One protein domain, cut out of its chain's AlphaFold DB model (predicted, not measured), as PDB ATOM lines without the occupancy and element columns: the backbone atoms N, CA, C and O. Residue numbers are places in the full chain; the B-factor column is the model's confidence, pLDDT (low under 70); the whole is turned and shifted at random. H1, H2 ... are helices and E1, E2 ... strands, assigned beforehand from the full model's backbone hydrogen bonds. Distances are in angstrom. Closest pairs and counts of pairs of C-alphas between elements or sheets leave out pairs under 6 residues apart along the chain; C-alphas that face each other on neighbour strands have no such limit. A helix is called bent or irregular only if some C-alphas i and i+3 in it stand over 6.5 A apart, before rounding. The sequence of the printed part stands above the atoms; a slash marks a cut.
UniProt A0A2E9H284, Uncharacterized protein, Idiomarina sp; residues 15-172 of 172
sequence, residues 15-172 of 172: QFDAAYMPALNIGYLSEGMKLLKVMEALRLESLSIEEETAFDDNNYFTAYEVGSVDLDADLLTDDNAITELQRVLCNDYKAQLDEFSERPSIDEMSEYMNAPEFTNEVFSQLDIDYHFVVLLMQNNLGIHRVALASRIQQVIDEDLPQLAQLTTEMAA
ATOM      1  N   GLN A  15     -27.221 -20.282  32.586       71.38
ATOM      2  CA  GLN A  15     -28.568 -19.731  32.391       71.38
ATOM      3  C   GLN A  15     -28.880 -18.607  33.388       71.38
ATOM      4  O   GLN A  15     -29.557 -17.644  33.029       71.38
ATOM      5  N   PHE A  16     -28.380 -18.709  34.624       76.25
ATOM      6  CA  PHE A  16     -28.505 -17.642  35.616       76.25
ATOM      7  C   PHE A  16     -27.729 -16.398  35.174       76.25
ATOM      8  O   PHE A  16     -28.299 -15.310  35.130       76.25
ATOM      9  N   ASP A  17     -26.468 -16.570  34.771       78.50
ATOM     10  CA  ASP A  17     -25.600 -15.477  34.328       78.50
ATOM     11  C   ASP A  17     -26.185 -14.749  33.105       78.50
ATOM     12  O   ASP A  17     -26.123 -13.521  33.022       78.50
ATOM     13  N   ALA A  18     -26.823 -15.485  32.187       81.12
ATOM     14  CA  ALA A  18     -27.485 -14.913  31.015       81.12
ATOM     15  C   ALA A  18     -28.756 -14.105  31.350       81.12
ATOM     16  O   ALA A  18     -29.071 -13.148  30.644       81.12
ATOM     17  N   ALA A  19     -29.490 -14.478  32.404       82.56
ATOM     18  CA  ALA A  19     -30.730 -13.809  32.815       82.56
ATOM     19  C   ALA A  19     -30.506 -12.663  33.816       82.56
ATOM     20  O   ALA A  19     -31.357 -11.782  33.939       82.56
ATOM     21  N   TYR A  20     -29.378 -12.677  34.530       88.00
ATOM     22  CA  TYR A  20     -29.114 -11.785  35.655       88.00
ATOM     23  C   TYR A  20     -29.120 -10.305  35.258       88.00
ATOM     24  O   TYR A  20     -29.883  -9.522  35.820       88.00
ATOM     25  N   MET A  21     -28.315  -9.920  34.263       89.06
ATOM     26  CA  MET A  21     -28.192  -8.512  33.865       89.06
ATOM     27  C   MET A  21     -29.488  -7.931  33.274       89.06
ATOM     28  O   MET A  21     -29.885  -6.855  33.726       89.06
ATOM     29  N   PRO A  22     -30.198  -8.615  32.350       90.19
ATOM     30  CA  PRO A  22     -31.506  -8.152  31.885       90.19
ATOM     31  C   PRO A  22     -32.512  -7.974  33.028       90.19
ATOM     32  O   PRO A  22     -33.182  -6.946  33.112       90.19
ATOM     33  N   ALA A  23     -32.589  -8.941  33.950       91.38
ATOM     34  CA  ALA A  23     -33.500  -8.869  35.090       91.38
ATOM     35  C   ALA A  23     -33.182  -7.700  36.030       91.38
ATOM     36  O   ALA A  23     -34.103  -7.014  36.472       91.38
ATOM     37  N   LEU A  24     -31.899  -7.446  36.305       93.25
ATOM     38  CA  LEU A  24     -31.478  -6.288  37.093       93.25
ATOM     39  C   LEU A  24     -31.863  -4.971  36.420       93.25
ATOM     40  O   LEU A  24     -32.504  -4.136  37.052       93.25
ATOM     41  N   ASN A  25     -31.529  -4.802  35.138       93.25
ATOM     42  CA  ASN A  25     -31.831  -3.572  34.404       93.25
ATOM     43  C   ASN A  25     -33.336  -3.280  34.387       93.25
ATOM     44  O   ASN A  25     -33.743  -2.142  34.607       93.25
ATOM     45  N   ILE A  26     -34.164  -4.313  34.187       94.75
ATOM     46  CA  ILE A  26     -35.627  -4.205  34.269       94.75
ATOM     47  C   ILE A  26     -36.070  -3.818  35.684       94.75
ATOM     48  O   ILE A  26     -36.964  -2.987  35.834       94.75
ATOM     49  N   GLY A  27     -35.440  -4.381  36.718       95.12
ATOM     50  CA  GLY A  27     -35.695  -4.026  38.114       95.12
ATOM     51  C   GLY A  27     -35.434  -2.550  38.429       95.12
ATOM     52  O   GLY A  27     -36.152  -1.973  39.240       95.12
ATOM     53  N   TYR A  28     -34.470  -1.919  37.756       96.75
ATOM     54  CA  TYR A  28     -34.130  -0.505  37.953       96.75
ATOM     55  C   TYR A  28     -34.987   0.474  37.131       96.75
ATOM     56  O   TYR A  28     -34.923   1.686  37.349       96.75
ATOM     57  N   LEU A  29     -35.809  -0.014  36.194       96.00
ATOM     58  CA  LEU A  29     -36.578   0.844  35.286       96.00
ATOM     59  C   LEU A  29     -37.548   1.787  36.000       96.00
ATOM     60  O   LEU A  29     -37.733   2.911  35.535       96.00
ATOM     61  N   SER A  30     -38.177   1.355  37.098       96.38
ATOM     62  CA  SER A  30     -39.165   2.186  37.800       96.38
ATOM     63  C   SER A  30     -38.558   3.507  38.258       96.38
ATOM     64  O   SER A  30     -39.155   4.562  38.049       96.38
ATOM     65  N   GLU A  31     -37.352   3.452  38.817       97.12
ATOM     66  CA  GLU A  31     -36.647   4.617  39.348       97.12
ATOM     67  C   GLU A  31     -36.145   5.514  38.217       97.12
ATOM     68  O   GLU A  31     -36.358   6.728  38.251       97.12
ATOM     69  N   GLY A  32     -35.609   4.921  37.144       97.00
ATOM     70  CA  GLY A  32     -35.253   5.662  35.933       97.00
ATOM     71  C   GLY A  32     -36.444   6.415  35.327       97.00
ATOM     72  O   GLY A  32     -36.320   7.582  34.959       97.00
ATOM     73  N   MET A  33     -37.625   5.789  35.260       97.56
ATOM     74  CA  MET A  33     -38.839   6.432  34.740       97.56
ATOM     75  C   MET A  33     -39.363   7.543  35.656       97.56
ATOM     76  O   MET A  33     -39.797   8.584  35.155       97.56
ATOM     77  N   LYS A  34     -39.332   7.347  36.983       96.44
ATOM     78  CA  LYS A  34     -39.691   8.399  37.948       96.44
ATOM     79  C   LYS A  34     -38.789   9.618  37.769       96.44
ATOM     80  O   LYS A  34     -39.307  10.727  37.638       96.44
ATOM     81  N   LEU A  35     -37.471   9.409  37.700       96.62
ATOM     82  CA  LEU A  35     -36.518  10.498  37.512       96.62
ATOM     83  C   LEU A  35     -36.718  11.197  36.171       96.62
ATOM     84  O   LEU A  35     -36.802  12.419  36.146       96.62
ATOM     85  N   LEU A  36     -36.880  10.451  35.072       97.69
ATOM     86  CA  LEU A  36     -37.133  11.041  33.755       97.69
ATOM     87  C   LEU A  36     -38.359  11.965  33.780       97.69
ATOM     88  O   LEU A  36     -38.302  13.079  33.265       97.69
ATOM     89  N   LYS A  37     -39.444  11.543  34.439       95.56
ATOM     90  CA  LYS A  37     -40.651  12.363  34.593       95.56
ATOM     91  C   LYS A  37     -40.389  13.645  35.388       95.56
ATOM     92  O   LYS A  37     -40.918  14.695  35.032       95.56
ATOM     93  N   VAL A  38     -39.597  13.569  36.456       94.06
ATOM     94  CA  VAL A  38     -39.199  14.752  37.237       94.06
ATOM     95  C   VAL A  38     -38.340  15.687  36.390       94.06
ATOM     96  O   VAL A  38     -38.631  16.878  36.335       94.06
ATOM     97  N   MET A  39     -37.349  15.156  35.670       95.25
ATOM     98  CA  MET A  39     -36.515  15.939  34.756       95.25
ATOM     99  C   MET A  39     -37.358  16.640  33.683       95.25
ATOM    100  O   MET A  39     -37.106  17.793  33.354       95.25
ATOM    101  N   GLU A  40     -38.395  15.990  33.152       93.75
ATOM    102  CA  GLU A  40     -39.315  16.618  32.199       93.75
ATOM    103  C   GLU A  40     -40.182  17.717  32.823       93.75
ATOM    104  O   GLU A  40     -40.359  18.770  32.205       93.75
ATOM    105  N   ALA A  41     -40.713  17.487  34.028       91.81
ATOM    106  CA  ALA A  41     -41.550  18.450  34.741       91.81
ATOM    107  C   ALA A  41     -40.765  19.714  35.119       91.81
ATOM    108  O   ALA A  41     -41.248  20.827  34.926       91.81
ATOM    109  N   LEU A  42     -39.536  19.523  35.596       92.81
ATOM    110  CA  LEU A  42     -38.631  20.581  36.037       92.81
ATOM    111  C   LEU A  42     -37.753  21.154  34.916       92.81
ATOM    112  O   LEU A  42     -36.922  22.015  35.178       92.81
ATOM    113  N   ARG A  43     -37.939  20.704  33.666       94.81
ATOM    114  CA  ARG A  43     -37.166  21.159  32.494       94.81
ATOM    115  C   ARG A  43     -35.650  21.002  32.677       94.81
ATOM    116  O   ARG A  43     -34.890  21.881  32.294       94.81
ATOM    117  N   LEU A  44     -35.218  19.876  33.238       95.50
ATOM    118  CA  LEU A  44     -33.804  19.559  33.443       95.50
ATOM    119  C   LEU A  44     -33.177  18.964  32.179       95.50
ATOM    120  O   LEU A  44     -33.735  18.052  31.560       95.50
ATOM    121  N   GLU A  45     -31.981  19.425  31.834       97.12
ATOM    122  CA  GLU A  45     -31.103  18.778  30.859       97.12
ATOM    123  C   GLU A  45     -30.329  17.634  31.523       97.12
ATOM    124  O   GLU A  45     -30.319  16.497  31.030       97.12
ATOM    125  N   SER A  46     -29.725  17.931  32.673       97.44
ATOM    126  CA  SER A  46     -28.923  17.001  33.462       97.44
ATOM    127  C   SER A  46     -29.056  17.232  34.957       97.44
ATOM    128  O   SER A  46     -29.569  18.246  35.423       97.44
ATOM    129  N   LEU A  47     -28.596  16.241  35.708       95.69
ATOM    130  CA  LEU A  47     -28.349  16.343  37.136       95.69
ATOM    131  C   LEU A  47     -27.106  15.534  37.507       95.69
ATOM    132  O   LEU A  47     -26.807  14.513  36.877       95.69
ATOM    133  N   SER A  48     -26.392  16.007  38.523       95.81
ATOM    134  CA  SER A  48     -25.253  15.321  39.123       95.81
ATOM    135  C   SER A  48     -25.697  14.638  40.406       95.81
ATOM    136  O   SER A  48     -26.280  15.275  41.284       95.81
ATOM    137  N   ILE A  49     -25.402  13.347  40.513       94.81
ATOM    138  CA  ILE A  49     -25.592  12.572  41.732       94.81
ATOM    139  C   ILE A  49     -24.289  12.568  42.529       94.81
ATOM    140  O   ILE A  49     -23.217  12.303  41.984       94.81
ATOM    141  N   GLU A  50     -24.380  12.848  43.818       92.31
ATOM    142  CA  GLU A  50     -23.269  12.764  44.756       92.31
ATOM    143  C   GLU A  50     -23.339  11.456  45.545       92.31
ATOM    144  O   GLU A  50     -24.416  10.946  45.856       92.31
ATOM    145  N   GLU A  51     -22.162  10.891  45.818       90.81
ATOM    146  CA  GLU A  51     -22.000   9.717  46.670       90.81
ATOM    147  C   GLU A  51     -21.515  10.167  48.042       90.81
ATOM    148  O   GLU A  51     -20.358  10.569  48.207       90.81
ATOM    149  N   GLU A  52     -22.373  10.037  49.044       84.94
ATOM    150  CA  GLU A  52     -22.000  10.305  50.424       84.94
ATOM    151  C   GLU A  52     -21.807   9.002  51.195       84.94
ATOM    152  O   GLU A  52     -22.589   8.055  51.101       84.94
ATOM    153  N   THR A  53     -20.745   8.934  51.999       80.56
ATOM    154  CA  THR A  53     -20.592   7.839  52.961       80.56
ATOM    155  C   THR A  53     -21.322   8.214  54.241       80.56
ATOM    156  O   THR A  53     -20.827   9.020  55.030       80.56
ATOM    157  N   ALA A  54     -22.475   7.596  54.466       73.12
ATOM    158  CA  ALA A  54     -23.260   7.778  55.673       73.12
ATOM    159  C   ALA A  54     -22.884   6.740  56.745       73.12
ATOM    160  O   ALA A  54     -22.420   5.630  56.455       73.12
ATOM    161  N   PHE A  55     -23.073   7.127  58.009       74.88
ATOM    162  CA  PHE A  55     -22.761   6.304  59.174       74.88
ATOM    163  C   PHE A  55     -24.006   6.127  60.040       74.88
ATOM    164  O   PHE A  55     -24.535   7.104  60.569       74.88
ATOM    165  N   ASP A  56     -24.422   4.878  60.229       69.06
ATOM    166  CA  ASP A  56     -25.458   4.510  61.194       69.06
ATOM    167  C   ASP A  56     -25.016   3.270  61.979       69.06
ATOM    168  O   ASP A  56     -24.608   2.271  61.387       69.06
ATOM    169  N   ASP A  57     -25.046   3.356  63.312       65.44
ATOM    170  CA  ASP A  57     -24.882   2.242  64.256       65.44
ATOM    171  C   ASP A  57     -23.823   1.172  63.870       65.44
ATOM    172  O   ASP A  57     -24.063  -0.035  63.939       65.44
ATOM    173  N   ASN A  58     -22.601   1.614  63.528       64.50
ATOM    174  CA  ASN A  58     -21.434   0.805  63.104       64.50
ATOM    175  C   ASN A  58     -21.469   0.207  61.685       64.50
ATOM    176  O   ASN A  58     -20.597  -0.602  61.357       64.50
ATOM    177  N   ASN A  59     -22.399   0.624  60.830       71.75
ATOM    178  CA  ASN A  59     -22.421   0.270  59.416       71.75
ATOM    179  C   ASN A  59     -22.122   1.493  58.544       71.75
ATOM    180  O   ASN A  59     -22.682   2.572  58.731       71.75
ATOM    181  N   TYR A  60     -21.233   1.292  57.572       76.56
ATOM    182  CA  TYR A  60     -20.995   2.242  56.491       76.56
ATOM    183  C   TYR A  60     -21.934   1.898  55.343       76.56
ATOM    184  O   TYR A  60     -21.967   0.744  54.909       76.56
ATOM    185  N   PHE A  61     -22.662   2.888  54.841       80.38
ATOM    186  CA  PHE A  61     -23.427   2.743  53.610       80.38
ATOM    187  C   PHE A  61     -23.209   3.952  52.707       80.38
ATOM    188  O   PHE A  61     -22.924   5.054  53.175       80.38
ATOM    189  N   THR A  62     -23.307   3.716  51.403       84.50
ATOM    190  CA  THR A  62     -23.269   4.778  50.398       84.50
ATOM    191  C   THR A  62     -24.685   5.292  50.198       84.50
ATOM    192  O   THR A  62     -25.582   4.515  49.868       84.50
ATOM    193  N   ALA A  63     -24.878   6.584  50.424       87.69
ATOM    194  CA  ALA A  63     -26.077   7.316  50.058       87.69
ATOM    195  C   ALA A  63     -25.848   8.015  48.712       87.69
ATOM    196  O   ALA A  63     -24.725   8.407  48.393       87.69
ATOM    197  N   TYR A  64     -26.916   8.130  47.929       90.75
ATOM    198  CA  TYR A  64     -26.919   8.800  46.634       90.75
ATOM    199  C   TYR A  64     -27.929   9.937  46.684       90.75
ATOM    200  O   TYR A  64     -29.109   9.690  46.949       90.75
ATOM    201  N   GLU A  65     -27.482  11.156  46.412       90.94
ATOM    202  CA  GLU A  65     -28.325  12.350  46.456       90.94
ATOM    203  C   GLU A  65     -28.045  13.293  45.289       90.94
ATOM    204  O   GLU A  65     -27.037  13.172  44.599       90.94
ATOM    205  N   VAL A  66     -28.972  14.210  45.018       92.62
ATOM    206  CA  VAL A  66     -28.805  15.192  43.942       92.62
ATOM    207  C   VAL A  66     -27.925  16.329  44.447       92.62
ATOM    208  O   VAL A  66     -28.353  17.097  45.303       92.62
ATOM    209  N   GLY A  67     -26.727  16.457  43.879       91.94
ATOM    210  CA  GLY A  67     -25.807  17.552  44.193       91.94
ATOM    211  C   GLY A  67     -26.096  18.817  43.392       91.94
ATOM    212  O   GLY A  67     -26.106  19.920  43.932       91.94
ATOM    213  N   SER A  68     -26.372  18.667  42.093       93.81
ATOM    214  CA  SER A  68     -26.664  19.800  41.208       93.81
ATOM    215  C   SER A  68     -27.596  19.425  40.064       93.81
ATOM    216  O   SER A  68     -27.721  18.254  39.692       93.81
ATOM    217  N   VAL A  69     -28.226  20.435  39.470       95.00
ATOM    218  CA  VAL A  69     -29.116  20.304  38.313       95.00
ATOM    219  C   VAL A  69     -28.794  21.352  37.257       95.00
ATOM    220  O   VAL A  69     -28.507  22.504  37.578       95.00
ATOM    221  N   ASP A  70     -28.911  20.967  35.992       96.00
ATOM    222  CA  ASP A  70     -28.789  21.874  34.855       96.00
ATOM    223  C   ASP A  70     -30.141  21.987  34.156       96.00
ATOM    224  O   ASP A  70     -30.780  20.980  33.828       96.00
ATOM    225  N   LEU A  71     -30.582  23.221  33.921       95.44
ATOM    226  CA  LEU A  71     -31.813  23.495  33.189       95.44
ATOM    227  C   LEU A  71     -31.591  23.384  31.683       95.44
ATOM    228  O   LEU A  71     -30.592  23.848  31.143       95.44
ATOM    229  N   ASP A  72     -32.583  22.833  30.996       94.75
ATOM    230  CA  ASP A  72     -32.615  22.762  29.544       94.75
ATOM    231  C   ASP A  72     -32.992  24.135  28.974       94.75
ATOM    232  O   ASP A  72     -34.167  24.507  28.881       94.75
ATOM    233  N   ALA A  73     -31.968  24.911  28.615       88.62
ATOM    234  CA  ALA A  73     -32.134  26.259  28.085       88.62
ATOM    235  C   ALA A  73     -32.928  26.282  26.768       88.62
ATOM    236  O   ALA A  73     -33.660  27.242  26.519       88.62
ATOM    237  N   ASP A  74     -32.846  25.220  25.957       89.19
ATOM    238  CA  ASP A  74     -33.589  25.103  24.698       89.19
ATOM    239  C   ASP A  74     -35.100  24.939  24.956       89.19
ATOM    240  O   ASP A  74     -35.937  25.460  24.206       89.19
ATOM    241  N   LEU A  75     -35.472  24.269  26.052       86.62
ATOM    242  CA  LEU A  75     -36.860  24.163  26.513       86.62
ATOM    243  C   LEU A  75     -37.370  25.402  27.259       86.62
ATOM    244  O   LEU A  75     -38.584  25.541  27.422       86.62
ATOM    245  N   LEU A  76     -36.479  26.297  27.682       87.81
ATOM    246  CA  LEU A  76     -36.791  27.535  28.406       87.81
ATOM    247  C   LEU A  76     -36.584  28.787  27.536       87.81
ATOM    248  O   LEU A  76     -36.271  29.866  28.029       87.81
ATOM    249  N   THR A  77     -36.775  28.657  26.223       79.75
ATOM    250  CA  THR A  77     -36.484  29.712  25.236       79.75
ATOM    251  C   THR A  77     -37.459  30.895  25.228       79.75
ATOM    252  O   THR A  77     -37.159  31.908  24.591       79.75
ATOM    253  N   ASP A  78     -38.607  30.804  25.909       79.69
ATOM    254  CA  ASP A  78     -39.570  31.904  26.021       79.69
ATOM    255  C   ASP A  78     -40.051  32.154  27.463       79.69
ATOM    256  O   ASP A  78     -40.008  31.279  28.331       79.69
ATOM    257  N   ASP A  79     -40.536  33.378  27.712       76.69
ATOM    258  CA  ASP A  79     -41.028  33.822  29.026       76.69
ATOM    259  C   ASP A  79     -42.173  32.937  29.566       76.69
ATOM    260  O   ASP A  79     -42.360  32.831  30.782       76.69
ATOM    261  N   ASN A  80     -42.954  32.287  28.690       85.38
ATOM    262  CA  ASN A  80     -44.043  31.410  29.125       85.38
ATOM    263  C   ASN A  80     -43.501  30.098  29.695       85.38
ATOM    264  O   ASN A  80     -44.057  29.593  30.667       85.38
ATOM    265  N   ALA A  81     -42.428  29.551  29.121       88.81
ATOM    266  CA  ALA A  81     -41.796  28.330  29.602       88.81
ATOM    267  C   ALA A  81     -41.198  28.516  31.003       88.81
ATOM    268  O   ALA A  81     -41.380  27.658  31.868       88.81
ATOM    269  N   ILE A  82     -40.562  29.664  31.254       90.38
ATOM    270  CA  ILE A  82     -40.019  29.999  32.575       90.38
ATOM    271  C   ILE A  82     -41.146  30.219  33.596       90.38
ATOM    272  O   ILE A  82     -41.092  29.685  34.704       90.38
ATOM    273  N   THR A  83     -42.213  30.925  33.205       88.00
ATOM    274  CA  THR A  83     -43.399  31.115  34.063       88.00
ATOM    275  C   THR A  83     -44.065  29.776  34.406       88.00
ATOM    276  O   THR A  83     -44.527  29.569  35.528       88.00
ATOM    277  N   GLU A  84     -44.112  28.837  33.457       89.81
ATOM    278  CA  GLU A  84     -44.653  27.501  33.710       89.81
ATOM    279  C   GLU A  84     -43.744  26.689  34.640       89.81
ATOM    280  O   GLU A  84     -44.252  26.033  35.545       89.81
ATOM    281  N   LEU A  85     -42.416  26.769  34.492       92.38
ATOM    282  CA  LEU A  85     -41.486  26.137  35.433       92.38
ATOM    283  C   LEU A  85     -41.683  26.679  36.857       92.38
ATOM    284  O   LEU A  85     -41.825  25.894  37.793       92.38
ATOM    285  N   GLN A  86     -41.785  28.001  37.019       90.44
ATOM    286  CA  GLN A  86     -42.105  28.627  38.306       90.44
ATOM    287  C   GLN A  86     -43.425  28.091  38.870       90.44
ATOM    288  O   GLN A  86     -43.520  27.731  40.043       90.44
ATOM    289  N   ARG A  87     -44.454  27.975  38.026       89.75
ATOM    290  CA  ARG A  87     -45.750  27.429  38.426       89.75
ATOM    291  C   ARG A  87     -45.645  25.977  38.903       89.75
ATOM    292  O   ARG A  87     -46.316  25.632  39.879       89.75
ATOM    293  N   VAL A  88     -44.866  25.137  38.223       91.56
ATOM    294  CA  VAL A  88     -44.621  23.743  38.624       91.56
ATOM    295  C   VAL A  88     -43.902  23.707  39.973       91.56
ATOM    296  O   VAL A  88     -44.370  23.037  40.890       91.56
ATOM    297  N   LEU A  89     -42.834  24.492  40.142       90.25
ATOM    298  CA  LEU A  89     -42.097  24.589  41.404       90.25
ATOM    299  C   LEU A  89     -43.007  24.995  42.571       90.25
ATOM    300  O   LEU A  89     -43.014  24.335  43.610       90.25
ATOM    301  N   CYS A  90     -43.840  26.021  42.395       88.56
ATOM    302  CA  CYS A  90     -44.721  26.492  43.463       88.56
ATOM    303  C   CYS A  90     -45.867  25.521  43.786       88.56
ATOM    304  O   CYS A  90     -46.207  25.341  44.955       88.56
ATOM    305  N   ASN A  91     -46.493  24.902  42.778       89.00
ATOM    306  CA  ASN A  91     -47.679  24.067  43.007       89.00
ATOM    307  C   ASN A  91     -47.337  22.623  43.371       89.00
ATOM    308  O   ASN A  91     -47.961  22.059  44.271       89.00
ATOM    309  N   ASP A  92     -46.369  22.035  42.674       88.00
ATOM    310  CA  ASP A  92     -46.077  20.606  42.778       88.00
ATOM    311  C   ASP A  92     -44.946  20.345  43.779       88.00
ATOM    312  O   ASP A  92     -44.958  19.323  44.466       88.00
ATOM    313  N   TYR A  93     -44.025  21.306  43.927       85.50
ATOM    314  CA  TYR A  93     -42.845  21.198  44.791       85.50
ATOM    315  C   TYR A  93     -42.831  22.199  45.958       85.50
ATOM    316  O   TYR A  93     -41.880  22.226  46.730       85.50
ATOM    317  N   LYS A  94     -43.924  22.957  46.148       83.38
ATOM    318  CA  LYS A  94     -44.162  23.870  47.284       83.38
ATOM    319  C   LYS A  94     -43.124  24.990  47.460       83.38
ATOM    320  O   LYS A  94     -42.996  25.511  48.567       83.38
ATOM    321  N   ALA A  95     -42.445  25.394  46.388       83.81
ATOM    322  CA  ALA A  95     -41.616  26.600  46.379       83.81
ATOM    323  C   ALA A  95     -42.447  27.847  46.736       83.81
ATOM    324  O   ALA A  95     -43.612  27.954  46.325       83.81
ATOM    325  N   GLN A  96     -41.881  28.802  47.479       80.44
ATOM    326  CA  GLN A  96     -42.623  30.008  47.860       80.44
ATOM    327  C   GLN A  96     -42.544  31.058  46.744       80.44
ATOM    328  O   GLN A  96     -41.500  31.284  46.147       80.44
ATOM    329  N   LEU A  97     -43.670  31.702  46.418       73.88
ATOM    330  CA  LEU A  97     -43.734  32.650  45.294       73.88
ATOM    331  C   LEU A  97     -42.857  33.894  45.494       73.88
ATOM    332  O   LEU A  97     -42.450  34.503  44.513       73.88
ATOM    333  N   ASP A  98     -42.598  34.287  46.740       80.12
ATOM    334  CA  ASP A  98     -41.742  35.418  47.103       80.12
ATOM    335  C   ASP A  98     -40.239  35.121  46.978       80.12
ATOM    336  O   ASP A  98     -39.438  36.051  47.070       80.12
ATOM    337  N   GLU A  99     -39.864  33.866  46.709       78.50
ATOM    338  CA  GLU A  99     -38.491  33.466  46.368       78.50
ATOM    339  C   GLU A  99     -38.125  33.832  44.921       78.50
ATOM    340  O   GLU A  99     -36.948  33.828  44.570       78.50
ATOM    341  N   PHE A 100     -39.116  34.204  44.102       81.12
ATOM    342  CA  PHE A 100     -38.937  34.561  42.701       81.12
ATOM    343  C   PHE A 100     -39.341  36.008  42.420       81.12
ATOM    344  O   PHE A 100     -40.264  36.573  43.016       81.12
ATOM    345  N   SER A 101     -38.699  36.600  41.423       81.75
ATOM    346  CA  SER A 101     -39.149  37.842  40.812       81.75
ATOM    347  C   SER A 101     -40.463  37.638  40.037       81.75
ATOM    348  O   SER A 101     -40.873  36.523  39.714       81.75
ATOM    349  N   GLU A 102     -41.159  38.733  39.700       77.94
ATOM    350  CA  GLU A 102     -42.387  38.664  38.883       77.94
ATOM    351  C   GLU A 102     -42.144  38.072  37.480       77.94
ATOM    352  O   GLU A 102     -43.090  37.655  36.812       77.94
ATOM    353  N   ARG A 103     -40.888  38.088  37.011       82.19
ATOM    354  CA  ARG A 103     -40.439  37.529  35.731       82.19
ATOM    355  C   ARG A 103     -39.047  36.920  35.917       82.19
ATOM    356  O   ARG A 103     -38.066  37.597  35.589       82.19
ATOM    357  N   PRO A 104     -38.962  35.693  36.452       86.00
ATOM    358  CA  PRO A 104     -37.675  35.086  36.730       86.00
ATOM    359  C   PRO A 104     -36.906  34.830  35.434       86.00
ATOM    360  O   PRO A 104     -37.492  34.557  34.385       86.00
ATOM    361  N   SER A 105     -35.582  34.959  35.495       89.56
ATOM    362  CA  SER A 105     -34.686  34.553  34.408       89.56
ATOM    363  C   SER A 105     -34.297  33.080  34.556       89.56
ATOM    364  O   SER A 105     -34.425  32.511  35.635       89.56
ATOM    365  N   ILE A 106     -33.770  32.453  33.497       89.88
ATOM    366  CA  ILE A 106     -33.215  31.089  33.597       89.88
ATOM    367  C   ILE A 106     -32.123  31.022  34.672       89.88
ATOM    368  O   ILE A 106     -32.099  30.069  35.442       89.88
ATOM    369  N   ASP A 107     -31.265  32.043  34.756       90.25
ATOM    370  CA  ASP A 107     -30.201  32.110  35.762       90.25
ATOM    371  C   ASP A 107     -30.778  32.134  37.186       90.25
ATOM    372  O   ASP A 107     -30.292  31.412  38.049       90.25
ATOM    373  N   GLU A 108     -31.852  32.900  37.415       90.44
ATOM    374  CA  GLU A 108     -32.554  32.955  38.704       90.44
ATOM    375  C   GLU A 108     -33.163  31.591  39.065       90.44
ATOM    376  O   GLU A 108     -32.996  31.108  40.183       90.44
ATOM    377  N   MET A 109     -33.804  30.922  38.099       91.25
ATOM    378  CA  MET A 109     -34.356  29.576  38.299       91.25
ATOM    379  C   MET A 109     -33.255  28.549  38.582       91.25
ATOM    380  O   MET A 109     -33.419  27.678  39.435       91.25
ATOM    381  N   SER A 110     -32.130  28.652  37.874       92.19
ATOM    382  CA  SER A 110     -30.981  27.766  38.045       92.19
ATOM    383  C   SER A 110     -30.329  27.958  39.411       92.19
ATOM    384  O   SER A 110     -29.983  26.968  40.052       92.19
ATOM    385  N   GLU A 111     -30.166  29.202  39.865       91.81
ATOM    386  CA  GLU A 111     -29.628  29.521  41.192       91.81
ATOM    387  C   GLU A 111     -30.541  28.972  42.290       91.81
ATOM    388  O   GLU A 111     -30.065  28.295  43.199       91.81
ATOM    389  N   TYR A 112     -31.853  29.172  42.155       91.06
ATOM    390  CA  TYR A 112     -32.838  28.641  43.090       91.06
ATOM    391  C   TYR A 112     -32.801  27.109  43.178       91.06
ATOM    392  O   TYR A 112     -32.721  26.542  44.264       91.06
ATOM    393  N   MET A 113     -32.823  26.416  42.036       90.94
ATOM    394  CA  MET A 113     -32.900  24.951  42.012       90.94
ATOM    395  C   MET A 113     -31.597  24.251  42.409       90.94
ATOM    396  O   MET A 113     -31.630  23.070  42.748       90.94
ATOM    397  N   ASN A 114     -30.467  24.961  42.375       92.62
ATOM    398  CA  ASN A 114     -29.184  24.480  42.889       92.62
ATOM    399  C   ASN A 114     -28.899  24.954  44.322       92.62
ATOM    400  O   ASN A 114     -27.835  24.647  44.865       92.62
ATOM    401  N   ALA A 115     -29.817  25.696  44.948       90.62
ATOM    402  CA  ALA A 115     -29.692  26.029  46.355       90.62
ATOM    403  C   ALA A 115     -29.743  24.731  47.189       90.62
ATOM    404  O   ALA A 115     -30.649  23.918  46.973       90.62
ATOM    405  N   PRO A 116     -28.822  24.529  48.152       86.50
ATOM    406  CA  PRO A 116     -28.813  23.338  49.000       86.50
ATOM    407  C   PRO A 116     -30.138  23.104  49.726       86.50
ATOM    408  O   PRO A 116     -30.508  21.966  49.990       86.50
ATOM    409  N   GLU A 117     -30.860  24.170  50.069       83.75
ATOM    410  CA  GLU A 117     -32.187  24.092  50.669       83.75
ATOM    411  C   GLU A 117     -33.180  23.418  49.717       83.75
ATOM    412  O   GLU A 117     -33.893  22.505  50.124       83.75
ATOM    413  N   PHE A 118     -33.182  23.803  48.438       85.00
ATOM    414  CA  PHE A 118     -34.070  23.219  47.438       85.00
ATOM    415  C   PHE A 118     -33.677  21.779  47.107       85.00
ATOM    416  O   PHE A 118     -34.540  20.899  47.110       85.00
ATOM    417  N   THR A 119     -32.395  21.507  46.844       83.19
ATOM    418  CA  THR A 119     -31.956  20.148  46.496       83.19
ATOM    419  C   THR A 119     -32.220  19.171  47.639       83.19
ATOM    420  O   THR A 119     -32.828  18.120  47.422       83.19
ATOM    421  N   ASN A 120     -31.902  19.561  48.873       78.56
ATOM    422  CA  ASN A 120     -32.129  18.714  50.039       78.56
ATOM    423  C   ASN A 120     -33.596  18.611  50.439       78.56
ATOM    424  O   ASN A 120     -33.997  17.547  50.890       78.56
ATOM    425  N   GLU A 121     -34.426  19.648  50.323       80.56
ATOM    426  CA  GLU A 121     -35.840  19.519  50.701       80.56
ATOM    427  C   GLU A 121     -36.667  18.848  49.614       80.56
ATOM    428  O   GLU A 121     -37.513  18.014  49.926       80.56
ATOM    429  N   VAL A 122     -36.445  19.185  48.346       83.50
ATOM    430  CA  VAL A 122     -37.297  18.709  47.260       83.50
ATOM    431  C   VAL A 122     -36.822  17.362  46.750       83.50
ATOM    432  O   VAL A 122     -37.609  16.417  46.773       83.50
ATOM    433  N   PHE A 123     -35.558  17.235  46.327       85.12
ATOM    434  CA  PHE A 123     -35.083  15.999  45.695       85.12
ATOM    435  C   PHE A 123     -34.957  14.826  46.670       85.12
ATOM    436  O   PHE A 123     -35.140  13.688  46.234       85.12
ATOM    437  N   SER A 124     -34.726  15.073  47.965       78.25
ATOM    438  CA  SER A 124     -34.731  14.007  48.986       78.25
ATOM    439  C   SER A 124     -36.137  13.501  49.327       78.25
ATOM    440  O   SER A 124     -36.303  12.364  49.766       78.25
ATOM    441  N   GLN A 125     -37.166  14.333  49.126       81.31
ATOM    442  CA  GLN A 125     -38.567  13.954  49.323       81.31
ATOM    443  C   GLN A 125     -39.152  13.240  48.105       81.31
ATOM    444  O   GLN A 125     -40.241  12.660  48.197       81.31
ATOM    445  N   LEU A 126     -38.463  13.278  46.962       83.56
ATOM    446  CA  LEU A 126     -38.825  12.443  45.829       83.56
ATOM    447  C   LEU A 126     -38.548  10.998  46.226       83.56
ATOM    448  O   LEU A 126     -37.427  10.643  46.566       83.56
ATOM    449  N   ASP A 127     -39.584  10.164  46.168       89.50
ATOM    450  CA  ASP A 127     -39.499   8.716  46.378       89.50
ATOM    451  C   ASP A 127     -38.790   8.046  45.182       89.50
ATOM    452  O   ASP A 127     -39.385   7.262  44.437       89.50
ATOM    453  N   ILE A 128     -37.543   8.454  44.935       93.31
ATOM    454  CA  ILE A 128     -36.647   7.986  43.881       93.31
ATOM    455  C   ILE A 128     -35.432   7.368  44.556       93.31
ATOM    456  O   ILE A 128     -34.706   8.037  45.289       93.31
ATOM    457  N   ASP A 129     -35.177   6.100  44.259       94.25
ATOM    458  CA  ASP A 129     -33.927   5.460  44.654       94.25
ATOM    459  C   ASP A 129     -32.836   5.788  43.620       94.25
ATOM    460  O   ASP A 129     -32.711   5.152  42.565       94.25
ATOM    461  N   TYR A 130     -32.045   6.826  43.914       94.25
ATOM    462  CA  TYR A 130     -30.965   7.281  43.037       94.25
ATOM    463  C   TYR A 130     -29.866   6.229  42.848       94.25
ATOM    464  O   TYR A 130     -29.236   6.213  41.789       94.25
ATOM    465  N   HIS A 131     -29.674   5.300  43.791       94.62
ATOM    466  CA  HIS A 131     -28.726   4.201  43.613       94.62
ATOM    467  C   HIS A 131     -29.134   3.326  42.422       94.62
ATOM    468  O   HIS A 131     -28.308   2.998  41.569       94.62
ATOM    469  N   PHE A 132     -30.422   2.999  42.302       96.06
ATOM    470  CA  PHE A 132     -30.924   2.200  41.181       96.06
ATOM    471  C   PHE A 132     -30.835   2.939  39.850       96.06
ATOM    472  O   PHE A 132     -30.512   2.323  38.834       96.06
ATOM    473  N   VAL A 133     -31.048   4.256  39.840       96.94
ATOM    474  CA  VAL A 133     -30.825   5.070  38.636       96.94
ATOM    475  C   VAL A 133     -29.353   5.025  38.218       96.94
ATOM    476  O   VAL A 133     -29.057   4.792  37.045       96.94
ATOM    477  N   VAL A 134     -28.428   5.207  39.162       96.06
ATOM    478  CA  VAL A 134     -26.984   5.147  38.901       96.06
ATOM    479  C   VAL A 134     -26.592   3.770  38.360       96.06
ATOM    480  O   VAL A 134     -25.863   3.688  37.370       96.06
ATOM    481  N   LEU A 135     -27.129   2.682  38.918       95.75
ATOM    482  CA  LEU A 135     -26.904   1.327  38.405       95.75
ATOM    483  C   LEU A 135     -27.479   1.124  36.997       95.75
ATOM    484  O   LEU A 135     -26.795   0.569  36.134       95.75
ATOM    485  N   LEU A 136     -28.693   1.616  36.725       96.62
ATOM    486  CA  LEU A 136     -29.300   1.591  35.389       96.62
ATOM    487  C   LEU A 136     -28.422   2.316  34.357       96.62
ATOM    488  O   LEU A 136     -28.262   1.840  33.227       96.62
ATOM    489  N   MET A 137     -27.826   3.434  34.777       96.75
ATOM    490  CA  MET A 137     -26.884   4.256  34.013       96.75
ATOM    491  C   MET A 137     -25.433   3.761  34.103       96.75
ATOM    492  O   MET A 137     -24.511   4.474  33.711       96.75
ATOM    493  N   GLN A 138     -25.227   2.522  34.560       93.62
ATOM    494  CA  GLN A 138     -23.936   1.832  34.583       93.62
ATOM    495  C   GLN A 138     -22.869   2.535  35.436       93.62
ATOM    496  O   GLN A 138     -21.700   2.597  35.061       93.62
ATOM    497  N   ASN A 139     -23.262   3.001  36.622       93.62
ATOM    498  CA  ASN A 139     -22.436   3.755  37.570       93.62
ATOM    499  C   ASN A 139     -22.021   5.146  37.066       93.62
ATOM    500  O   ASN A 139     -21.002   5.687  37.492       93.62
ATOM    501  N   ASN A 140     -22.793   5.734  36.148       94.75
ATOM    502  CA  ASN A 140     -22.622   7.133  35.789       94.75
ATOM    503  C   ASN A 140     -23.399   8.021  36.767       94.75
ATOM    504  O   ASN A 140     -24.616   7.897  36.878       94.75
ATOM    505  N   LEU A 141     -22.688   8.923  37.440       95.69
ATOM    506  CA  LEU A 141     -23.260   9.898  38.368       95.69
ATOM    507  C   LEU A 141     -23.784  11.159  37.659       95.69
ATOM    508  O   LEU A 141     -24.611  11.875  38.213       95.69
ATOM    509  N   GLY A 142     -23.346  11.419  36.423       97.00
ATOM    510  CA  GLY A 142     -23.886  12.475  35.569       97.00
ATOM    511  C   GLY A 142     -25.045  11.950  34.728       97.00
ATOM    512  O   GLY A 142     -24.840  11.271  33.714       97.00
ATOM    513  N   ILE A 143     -26.273  12.259  35.136       97.81
ATOM    514  CA  ILE A 143     -27.485  11.756  34.491       97.81
ATOM    515  C   ILE A 143     -28.016  12.810  33.521       97.81
ATOM    516  O   ILE A 143     -28.572  13.825  33.929       97.81
ATOM    517  N   HIS A 144     -27.886  12.549  32.220       98.06
ATOM    518  CA  HIS A 144     -28.486  13.381  31.175       98.06
ATOM    519  C   HIS A 144     -29.858  12.838  30.776       98.06
ATOM    520  O   HIS A 144     -29.999  11.642  30.506       98.06
ATOM    521  N   ARG A 145     -30.854  13.717  30.641       97.62
ATOM    522  CA  ARG A 145     -32.253  13.353  30.362       97.62
ATOM    523  C   ARG A 145     -32.405  12.483  29.112       97.62
ATOM    524  O   ARG A 145     -33.056  11.442  29.147       97.62
ATOM    525  N   VAL A 146     -31.764  12.882  28.011       97.31
ATOM    526  CA  VAL A 146     -31.820  12.155  26.727       97.31
ATOM    527  C   VAL A 146     -31.120  10.799  26.818       97.31
ATOM    528  O   VAL A 146     -31.602   9.813  26.254       97.31
ATOM    529  N   ALA A 147     -30.004  10.723  27.547       97.75
ATOM    530  CA  ALA A 147     -29.282   9.473  27.756       97.75
ATOM    531  C   ALA A 147     -30.099   8.501  28.618       97.75
ATOM    532  O   ALA A 147     -30.209   7.328  28.266       97.75
ATOM    533  N   LEU A 148     -30.739   8.996  29.681       98.38
ATOM    534  CA  LEU A 148     -31.641   8.217  30.527       98.38
ATOM    535  C   LEU A 148     -32.840   7.684  29.731       98.38
ATOM    536  O   LEU A 148     -33.126   6.490  29.784       98.38
ATOM    537  N   ALA A 149     -33.497   8.534  28.935       98.19
ATOM    538  CA  ALA A 149     -34.597   8.113  28.066       98.19
ATOM    539  C   ALA A 149     -34.154   7.035  27.061       98.19
ATOM    540  O   ALA A 149     -34.833   6.023  26.889       98.19
ATOM    541  N   SER A 150     -32.979   7.217  26.451       98.06
ATOM    542  CA  SER A 150     -32.399   6.239  25.523       98.06
ATOM    543  C   SER A 150     -32.084   4.915  26.220       98.06
ATOM    544  O   SER A 150     -32.360   3.850  25.670       98.06
ATOM    545  N   ARG A 151     -31.553   4.964  27.447       97.56
ATOM    546  CA  ARG A 151     -31.244   3.772  28.240       97.56
ATOM    547  C   ARG A 151     -32.507   3.015  28.640       97.56
ATOM    548  O   ARG A 151     -32.537   1.797  28.501       97.56
ATOM    549  N   ILE A 152     -33.553   3.717  29.078       98.12
ATOM    550  CA  ILE A 152     -34.864   3.121  29.378       98.12
ATOM    551  C   ILE A 152     -35.412   2.401  28.144       98.12
ATOM    552  O   ILE A 152     -35.804   1.239  28.239       98.12
ATOM    553  N   GLN A 153     -35.390   3.061  26.982       98.00
ATOM    554  CA  GLN A 153     -35.868   2.466  25.736       98.00
ATOM    555  C   GLN A 153     -35.063   1.217  25.359       98.00
ATOM    556  O   GLN A 153     -35.650   0.196  25.015       98.00
ATOM    557  N   GLN A 154     -33.736   1.258  25.503       96.44
ATOM    558  CA  GLN A 154     -32.878   0.103  25.247       96.44
ATOM    559  C   GLN A 154     -33.242  -1.094  26.137       96.44
ATOM    560  O   GLN A 154     -33.367  -2.208  25.640       96.44
ATOM    561  N   VAL A 155     -33.445  -0.889  27.441       96.44
ATOM    562  CA  VAL A 155     -33.835  -1.979  28.354       96.44
ATOM    563  C   VAL A 155     -35.205  -2.558  27.966       96.44
ATOM    564  O   VAL A 155     -35.407  -3.770  28.022       96.44
ATOM    565  N   ILE A 156     -36.146  -1.718  27.524       96.12
ATOM    566  CA  ILE A 156     -37.462  -2.172  27.046       96.12
ATOM    567  C   ILE A 156     -37.343  -2.991  25.752       96.12
ATOM    568  O   ILE A 156     -38.042  -3.992  25.608       96.12
ATOM    569  N   ASP A 157     -36.481  -2.583  24.823       96.50
ATOM    570  CA  ASP A 157     -36.387  -3.204  23.498       96.50
ATOM    571  C   ASP A 157     -35.464  -4.431  23.459       96.50
ATOM    572  O   ASP A 157     -35.681  -5.335  22.650       96.50
ATOM    573  N   GLU A 158     -34.446  -4.481  24.320       93.88
ATOM    574  CA  GLU A 158     -33.415  -5.527  24.318       93.88
ATOM    575  C   GLU A 158     -33.569  -6.483  25.509       93.88
ATOM    576  O   GLU A 158     -33.764  -7.689  25.323       93.88
ATOM    577  N   ASP A 159     -33.544  -5.951  26.734       93.12
ATOM    578  CA  ASP A 159     -33.487  -6.766  27.954       93.12
ATOM    579  C   ASP A 159     -34.835  -7.442  28.255       93.12
ATOM    580  O   ASP A 159     -34.882  -8.615  28.642       93.12
ATOM    581  N   LEU A 160     -35.955  -6.734  28.054       91.25
ATOM    582  CA  LEU A 160     -37.291  -7.267  28.341       91.25
ATOM    583  C   LEU A 160     -37.656  -8.471  27.447       91.25
ATOM    584  O   LEU A 160     -38.075  -9.498  27.998       91.25
ATOM    585  N   PRO A 161     -37.470  -8.437  26.110       92.44
ATOM    586  CA  PRO A 161     -37.688  -9.612  25.270       92.44
ATOM    587  C   PRO A 161     -36.733 -10.761  25.593       92.44
ATOM    588  O   PRO A 161     -37.165 -11.917  25.615       92.44
ATOM    589  N   GLN A 162     -35.462 -10.464  25.885       88.81
ATOM    590  CA  GLN A 162     -34.482 -11.482  26.258       88.81
ATOM    591  C   GLN A 162     -34.908 -12.218  27.535       88.81
ATOM    592  O   GLN A 162     -34.914 -13.452  27.570       88.81
ATOM    593  N   LEU A 163     -35.335 -11.487  28.568       88.06
ATOM    594  CA  LEU A 163     -35.805 -12.092  29.812       88.06
ATOM    595  C   LEU A 163     -37.086 -12.918  29.603       88.06
ATOM    596  O   LEU A 163     -37.231 -14.006  30.170       88.06
ATOM    597  N   ALA A 164     -38.006 -12.447  28.757       88.31
ATOM    598  CA  ALA A 164     -39.219 -13.189  28.410       88.31
ATOM    599  C   ALA A 164     -38.902 -14.521  27.701       88.31
ATOM    600  O   ALA A 164     -39.529 -15.547  27.982       88.31
ATOM    601  N   GLN A 165     -37.901 -14.533  26.817       86.56
ATOM    602  CA  GLN A 165     -37.446 -15.756  26.158       86.56
ATOM    603  C   GLN A 165     -36.819 -16.730  27.165       86.56
ATOM    604  O   GLN A 165     -37.242 -17.884  27.238       86.56
ATOM    605  N   LEU A 166     -35.871 -16.263  27.983       83.81
ATOM    606  CA  LEU A 166     -35.167 -17.098  28.964       83.81
ATOM    607  C   LEU A 166     -36.130 -17.734  29.975       83.81
ATOM    608  O   LEU A 166     -36.044 -18.926  30.267       83.81
ATOM    609  N   THR A 167     -37.103 -16.964  30.468       81.38
ATOM    610  CA  THR A 167     -38.120 -17.481  31.398       81.38
ATOM    611  C   THR A 167     -39.036 -18.519  30.745       81.38
ATOM    612  O   THR A 167     -39.436 -19.477  31.406       81.38
ATOM    613  N   THR A 168     -39.321 -18.386  29.445       82.81
ATOM    614  CA  THR A 168     -40.072 -19.389  28.674       82.81
ATOM    615  C   THR A 168     -39.272 -20.682  28.505       82.81
ATOM    616  O   THR A 168     -39.818 -21.764  28.708       82.81
ATOM    617  N   GLU A 169     -37.980 -20.588  28.176       79.50
ATOM    618  CA  GLU A 169     -37.085 -21.744  28.021       79.50
ATOM    619  C   GLU A 169     -36.896 -22.514  29.333       79.50
ATOM    620  O   GLU A 169     -36.870 -23.740  29.327       79.50
ATOM    621  N   MET A 170     -36.823 -21.813  30.467       72.38
ATOM    622  CA  MET A 170     -36.739 -22.434  31.794       72.38
ATOM    623  C   MET A 170     -38.037 -23.129  32.237       72.38
ATOM    624  O   MET A 170     -38.007 -24.020  33.088       72.38
ATOM    625  N   ALA A 171     -39.186 -22.691  31.717       70.94
ATOM    626  CA  ALA A 171     -40.493 -23.257  32.045       70.94
ATOM    627  C   ALA A 171     -40.868 -24.485  31.188       70.94
ATOM    628  O   ALA A 171     -41.814 -25.195  31.552       70.94
ATOM    629  N   ALA A 172     -40.167 -24.708  30.071       66.00
ATOM    630  CA  ALA A 172     -40.370 -25.817  29.133       66.00
ATOM    631  C   ALA A 172     -39.674 -27.115  29.586       66.00
ATOM    632  O   ALA A 172     -40.256 -28.195  29.323       66.00
TER     633      ALA A 172
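This is residues 15 to 172 of the 172 residues of an uncharacterized protein of Idiomarina sp (UniProt A0A2E9H284). Two long helices, the bent H1 and H6, run side by side in opposite ways and reach out to one end, while at the other end H2, H3 and the stretch of residues 93 to 105 form a small head. Between the ends, the long hairpin of E1 and E2 runs off to one side, with short E3 beside E1 and with H5 and the second arm of H1 over one face. The printed part has 158 residues with six named helices and three named strands, in the order H1 E1 E2 H2 H3 H4 H5 E3 H6; the sheet runs E2 E1 E3, all antiparallel, and the class is mixed. The whole is loose, with a radius of gyration of the C-alphas of 18.6 A, and only just flat, spanning 65 by 44 by 22 A.

H1, residues 15 to 41, was assigned as one helix by its hydrogen bonds but is bent, with C-alphas 27 and 30 7.1 A apart; its arms H1a, residues 15 to 27, and H1b, residues 30 to 41, stand at a shallow tilt of 30 degrees. H1a is irregular, with C-alphas 18 and 21 7.0 A apart. E1, residues 44 to 56, and E2, residues 59 to 71, form an antiparallel hairpin, with N 50 and O 65 2.8 A apart, within hydrogen-bond range. H2, residues 79 to 92, is close to but not clearly touching H3, residues 106 to 113, with closest C-alphas Ile 82 and Ile 106 at 7.0 A. H3 and H4, residues 116 to 123, only graze the sheet. H5, residues 130 to 136, and H1b lie on the same face, two layers with helices on one face of the sheet, at heights of 8.1 A and 10.5 A. E3, residues 142 to 144, is the antiparallel neighbour of E1, with N 47 and O 143 3.0 A apart, within hydrogen-bond range. H6, residues 145 to 171, touches H1a with its residues 155 to 166 alone, closest C-alphas Pro 22 and Asp 159 at 4.6 A, at a steep tilt of 40 degrees, opposite ways. Every O i to N i+4 pair is within range in H1b, H2, H3, H4 and H5, against 7 of 9 in H1a and 21 of 23 in H6.

H1a begins at C-alpha 15, (-28.568, -19.731, 32.391). E1 is 32.7 A long and bends by 52 degrees at residue 53; E2 is 36.3 A. H6, 37.6 A long, ends at C-alpha 171, (-40.493, -23.257, 32.045).

The C-alphas of Glu 102 and Ala 172, the two farthest apart, are 65.2 A apart. The printed part has no cut. The link from H2 to H3 is long, 13 residues. The pLDDT is under 70 at residues 56 to 58 and 172.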